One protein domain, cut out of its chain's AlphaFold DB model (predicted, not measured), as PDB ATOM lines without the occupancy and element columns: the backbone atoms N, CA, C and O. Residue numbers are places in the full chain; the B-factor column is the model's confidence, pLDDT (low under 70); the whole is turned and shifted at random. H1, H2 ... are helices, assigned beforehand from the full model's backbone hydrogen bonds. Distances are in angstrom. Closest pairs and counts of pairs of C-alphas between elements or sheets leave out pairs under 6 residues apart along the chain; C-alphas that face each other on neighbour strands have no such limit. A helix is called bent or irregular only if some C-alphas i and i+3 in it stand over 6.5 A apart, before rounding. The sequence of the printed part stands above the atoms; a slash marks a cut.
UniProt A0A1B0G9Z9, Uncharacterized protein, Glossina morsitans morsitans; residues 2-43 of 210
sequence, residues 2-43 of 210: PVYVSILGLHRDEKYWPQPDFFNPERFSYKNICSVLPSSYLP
ATOM      1  N   PRO A   2     -26.474  -6.029  33.298       59.62
ATOM      2  CA  PRO A   2     -25.603  -4.859  33.328       59.62
ATOM      3  C   PRO A   2     -24.503  -5.001  32.269       59.62
ATOM      4  O   PRO A   2     -23.900  -6.065  32.133       59.62
ATOM      5  N   VAL A   3     -24.282  -3.937  31.498       62.09
ATOM      6  CA  VAL A   3     -23.166  -3.825  30.552       62.09
ATOM      7  C   VAL A   3     -22.009  -3.179  31.302       62.09
ATOM      8  O   VAL A   3     -22.152  -2.076  31.827       62.09
ATOM      9  N   TYR A   4     -20.875  -3.870  31.367       68.44
ATOM     10  CA  TYR A   4     -19.672  -3.373  32.024       68.44
ATOM     11  C   TYR A   4     -18.691  -2.847  30.981       68.44
ATOM     12  O   TYR A   4     -18.364  -3.547  30.025       68.44
ATOM     13  N   VAL A   5     -18.209  -1.622  31.182       73.06
ATOM     14  CA  VAL A   5     -17.190  -0.998  30.332       73.06
ATOM     15  C   VAL A   5     -15.884  -0.957  31.114       73.06
ATOM     16  O   VAL A   5     -15.782  -0.264  32.126       73.06
ATOM     17  N   SER A   6     -14.880  -1.708  30.658       81.44
ATOM     18  CA  SER A   6     -13.526  -1.609  31.210       81.44
ATOM     19  C   SER A   6     -12.907  -0.288  30.766       81.44
ATOM     20  O   SER A   6     -12.485  -0.164  29.621       81.44
ATOM     21  N   ILE A   7     -12.860   0.701  31.662       74.19
ATOM     22  CA  ILE A   7     -12.266   2.019  31.379       74.19
ATOM     23  C   ILE A   7     -10.788   1.860  31.005       74.19
ATOM     24  O   ILE A   7     -10.344   2.415  30.006       74.19
ATOM     25  N   LEU A   8     -10.052   1.033  31.754       77.56
ATOM     26  CA  LEU A   8      -8.643   0.758  31.480       77.56
ATOM     27  C   LEU A   8      -8.443   0.097  30.110       77.56
ATOM     28  O   LEU A   8      -7.541   0.483  29.374       77.56
ATOM     29  N   GLY A   9      -9.289  -0.882  29.768       83.69
ATOM     30  CA  GLY A   9      -9.247  -1.538  28.461       83.69
ATOM     31  C   GLY A   9      -9.570  -0.565  27.331       83.69
ATOM     32  O   GLY A   9      -8.849  -0.515  26.348       83.69
ATOM     33  N   LEU A  10     -10.597   0.266  27.507       83.75
ATOM     34  CA  LEU A  10     -11.015   1.267  26.528       83.75
ATOM     35  C   LEU A  10      -9.938   2.334  26.270       83.75
ATOM     36  O   LEU A  10      -9.738   2.732  25.127       83.75
ATOM     37  N   HIS A  11      -9.229   2.785  27.312       83.12
ATOM     38  CA  HIS A  11      -8.157   3.790  27.193       83.12
ATOM     39  C   HIS A  11      -6.853   3.219  26.623       83.12
ATOM     40  O   HIS A  11      -5.977   3.988  26.243       83.12
ATOM     41  N   ARG A  12      -6.713   1.889  26.571       84.19
ATOM     42  CA  ARG A  12      -5.535   1.190  26.029       84.19
ATOM     43  C   ARG A  12      -5.824   0.377  24.771       84.19
ATOM     44  O   ARG A  12      -4.945  -0.324  24.286       84.19
ATOM     45  N   ASP A  13      -7.039   0.445  24.246       88.06
ATOM     46  CA  ASP A  13      -7.403  -0.253  23.020       88.06
ATOM     47  C   ASP A  13      -6.747   0.451  21.825       88.06
ATOM     48  O   ASP A  13      -7.073   1.598  21.506       88.06
ATOM     49  N   GLU A  14      -5.826  -0.247  21.154       90.69
ATOM     50  CA  GLU A  14      -5.085   0.261  19.995       90.69
ATOM     51  C   GLU A  14      -5.997   0.715  18.855       90.69
ATOM     52  O   GLU A  14      -5.622   1.590  18.072       90.69
ATOM     53  N   LYS A  15      -7.219   0.169  18.785       88.88
ATOM     54  CA  LYS A  15      -8.236   0.581  17.816       88.88
ATOM     55  C   LYS A  15      -8.585   2.065  17.936       88.88
ATOM     56  O   LYS A  15      -8.887   2.699  16.927       88.88
ATOM     57  N   TYR A  16      -8.586   2.606  19.154       87.44
ATOM     58  CA  TYR A  16      -8.892   4.014  19.424       87.44
ATOM     59  C   TYR A  16      -7.631   4.822  19.743       87.44
ATOM     60  O   TYR A  16      -7.581   6.020  19.470       87.44
ATOM     61  N   TRP A  17      -6.602   4.165  20.283       88.50
ATOM     62  CA  TRP A  17      -5.376   4.790  20.765       88.50
ATOM     63  C   TRP A  17      -4.145   4.131  20.135       88.50
ATOM     64  O   TRP A  17      -3.523   3.286  20.773       88.50
ATOM     65  N   PRO A  18      -3.732   4.517  18.911       89.69
ATOM     66  CA  PRO A  18      -2.546   3.941  18.275       89.69
ATOM     67  C   PRO A  18      -1.313   4.133  19.160       89.69
ATOM     68  O   PRO A  18      -1.075   5.263  19.582       89.69
ATOM     69  N   GLN A  19      -0.540   3.079  19.440       88.69
ATOM     70  CA  GLN A  19       0.588   3.093  20.394       88.69
ATOM     71  C   GLN A  19       0.185   3.571  21.811       88.69
ATOM     72  O   GLN A  19       0.704   4.582  22.290       88.69
ATOM     73  N   PRO A  20      -0.758   2.895  22.489       86.31
ATOM     74  CA  PRO A  20      -1.381   3.383  23.725       86.31
ATOM     75  C   PRO A  20      -0.406   3.471  24.906       86.31
ATOM     76  O   PRO A  20      -0.577   4.317  25.780       86.31
ATOM     77  N   ASP A  21       0.640   2.642  24.911       84.31
ATOM     78  CA  ASP A  21       1.674   2.646  25.951       84.31
ATOM     79  C   ASP A  21       2.729   3.749  25.747       84.31
ATOM     80  O   ASP A  21       3.540   4.015  26.635       84.31
ATOM     81  N   PHE A  22       2.718   4.422  24.592       86.94
ATOM     82  CA  PHE A  22       3.599   5.548  24.304       86.94
ATOM     83  C   PHE A  22       2.958   6.872  24.742       86.94
ATOM     84  O   PHE A  22       1.868   7.244  24.283       86.94
ATOM     85  N   PHE A  23       3.664   7.619  25.600       81.31
ATOM     86  CA  PHE A  23       3.248   8.952  26.031       81.31
ATOM     87  C   PHE A  23       3.356   9.948  24.870       81.31
ATOM     88  O   PHE A  23       4.433  10.444  24.548       81.31
ATOM     89  N   ASN A  24       2.214  10.248  24.247       82.00
ATOM     90  CA  ASN A  24       2.105  11.230  23.176       82.00
ATOM     91  C   ASN A  24       1.252  12.430  23.642       82.00
ATOM     92  O   ASN A  24       0.020  12.318  23.658       82.00
ATOM     93  N   PRO A  25       1.872  13.571  23.998       79.69
ATOM     94  CA  PRO A  25       1.151  14.750  24.479       79.69
ATOM     95  C   PRO A  25       0.256  15.390  23.405       79.69
ATOM     96  O   PRO A  25      -0.752  16.011  23.735       79.69
ATOM     97  N   GLU A  26       0.546  15.178  22.116       86.00
ATOM     98  CA  GLU A  26      -0.231  15.751  21.011       86.00
ATOM     99  C   GLU A  26      -1.603  15.095  20.816       86.00
ATOM    100  O   GLU A  26      -2.428  15.628  20.075       86.00
ATOM    101  N   ARG A  27      -1.904  13.964  21.472       84.19
ATOM    102  CA  ARG A  27      -3.206  13.276  21.322       84.19
ATOM    103  C   ARG A  27      -4.397  14.171  21.654       84.19
ATOM    104  O   ARG A  27      -5.444  14.055  21.026       84.19
ATOM    105  N   PHE A  28      -4.226  15.056  22.630       82.75
ATOM    106  CA  PHE A  28      -5.273  15.954  23.113       82.75
ATOM    107  C   PHE A  28      -5.051  17.404  22.673       82.75
ATOM    108  O   PHE A  28      -5.699  18.309  23.198       82.75
ATOM    109  N   SER A  29      -4.148  17.648  21.716       84.00
ATOM    110  CA  SER A  29      -3.945  18.995  21.184       84.00
ATOM    111  C   SER A  29      -5.179  19.467  20.417       84.00
ATOM    112  O   SER A  29      -5.975  18.668  19.919       84.00
ATOM    113  N   TYR A  30      -5.343  20.787  20.293       85.19
ATOM    114  CA  TYR A  30      -6.513  21.388  19.641       85.19
ATOM    115  C   TYR A  30      -6.757  20.846  18.222       85.19
ATOM    116  O   TYR A  30      -7.899  20.714  17.791       85.19
ATOM    117  N   LYS A  31      -5.683  20.484  17.506       87.62
ATOM    118  CA  LYS A  31      -5.764  19.907  16.157       87.62
ATOM    119  C   LYS A  31      -6.283  18.467  16.158       87.62
ATOM    120  O   LYS A  31      -7.021  18.089  15.254       87.62
ATOM    121  N   ASN A  32      -5.910  17.679  17.165       83.62
ATOM    122  CA  ASN A  32      -6.153  16.238  17.195       83.62
ATOM    123  C   ASN A  32      -7.374  15.851  18.034       83.62
ATOM    124  O   ASN A  32      -7.936  14.781  17.815       83.62
ATOM    125  N   ILE A  33      -7.843  16.709  18.943       79.81
ATOM    126  CA  ILE A  33      -8.947  16.381  19.858       79.81
ATOM    127  C   ILE A  33     -10.249  16.015  19.129       79.81
ATOM    128  O   ILE A  33     -10.994  15.160  19.596       79.81
ATOM    129  N   CYS A  34     -10.489  16.586  17.945       82.00
ATOM    130  CA  CYS A  34     -11.643  16.258  17.099       82.00
ATOM    131  C   CYS A  34     -11.560  14.861  16.461       82.00
ATOM    132  O   CYS A  34     -12.579  14.329  16.030       82.00
ATOM    133  N   SER A  35     -10.361  14.275  16.376       81.31
ATOM    134  CA  SER A  35     -10.146  12.922  15.843       81.31
ATOM    135  C   SER A  35     -10.338  11.826  16.895       81.31
ATOM    136  O   SER A  35     -10.474  10.653  16.548       81.31
ATOM    137  N   VAL A  36     -10.391  12.200  18.178       82.31
ATOM    138  CA  VAL A  36     -10.647  11.267  19.275       82.31
ATOM    139  C   VAL A  36     -12.110  10.844  19.229       82.31
ATOM    140  O   VAL A  36     -13.017  11.676  19.295       82.31
ATOM    141  N   LEU A  37     -12.350   9.534  19.140       83.56
ATOM    142  CA  LEU A  37     -13.706   9.000  19.109       83.56
ATOM    143  C   LEU A  37     -14.450   9.398  20.399       83.56
ATOM    144  O   LEU A  37     -13.938   9.135  21.495       83.56
ATOM    145  N   PRO A  38     -15.658   9.983  20.312       82.00
ATOM    146  CA  PRO A  38     -16.437  10.321  21.493       82.00
ATOM    147  C   PRO A  38     -16.595   9.120  22.427       82.00
ATOM    148  O   PRO A  38     -16.833   7.996  21.985       82.00
ATOM    149  N   SER A  39     -16.450   9.362  23.729       81.31
ATOM    150  CA  SER A  39     -16.538   8.339  24.779       81.31
ATOM    151  C   SER A  39     -15.464   7.243  24.746       81.31
ATOM    152  O   SER A  39     -15.571   6.302  25.521       81.31
ATOM    153  N   SER A  40     -14.415   7.352  23.921       82.38
ATOM    154  CA  SER A  40     -13.228   6.474  24.009       82.38
ATOM    155  C   SER A  40     -12.249   6.894  25.115       82.38
ATOM    156  O   SER A  40     -11.411   6.101  25.542       82.38
ATOM    157  N   TYR A  41     -12.391   8.124  25.624       80.94
ATOM    158  CA  TYR A  41     -11.695   8.648  26.797       80.94
ATOM    159  C   TYR A  41     -12.719   9.059  27.857       80.94
ATOM    160  O   TYR A  41     -13.568   9.912  27.615       80.94
ATOM    161  N   LEU A  42     -12.650   8.436  29.031       77.44
ATOM    162  CA  LEU A  42     -13.658   8.514  30.100       77.44
ATOM    163  C   LEU A  42     -13.019   8.677  31.492       77.44
ATOM    164  O   LEU A  42     -13.316   7.891  32.390       77.44
ATOM    165  N   PRO A  43     -12.134   9.667  31.704       67.12
ATOM    166  CA  PRO A  43     -11.455   9.847  32.991       67.12
ATOM    167  C   PRO A  43     -12.419  10.210  34.132       67.12
ATOM    168  O   PRO A  43     -12.143   9.913  35.287       67.12
TER     169      PRO A  43
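This is residues 2 to 43 of the 210 residues of an uncharacterized protein of Glossina morsitans morsitans (UniProt A0A1B0G9Z9). This is a domain with little regular structure, a chain bent like a hook: after residues 2 to 6 comes the short helix H1, residues 13 to 24 arch away to the small helix H2, and residues 35 to 43 fold back toward H1. Residues 29 to 34 stick out beyond H2. The printed part has 42 residues, 10 of them in two named helices, H1 then H2, with no named strand; the class is all helix. It is only just compact, close to loose, with a radius of gyration of the C-alphas of 11.0 A, and elongated, spanning 36 by 20 by 17 A.

H1, residues 7 to 12, begins at C-alpha 7 (-12.266, 2.019, 31.379) and is 8.6 A long. H2, residues 25 to 28, ends at C-alpha 28 (-5.273, 15.954, 23.113); it is irregular, but only just, with C-alphas 25 and 28 6.7 A apart.

H1 and H2 are apart, with no C-alpha of one within 8 A of the other. In H1 every O i to N i+4 pair is within hydrogen-bond range; H2 is too short for such a pair.

The C-alphas farthest apart, those of Pro 2 and Lys 31, are 36.1 A apart. The printed part has no cut; the link from H1 to H2 is long, 12 residues. Mean pLDDT of the printed part is 81.6; residues 2 to 4 and 43 are under 70.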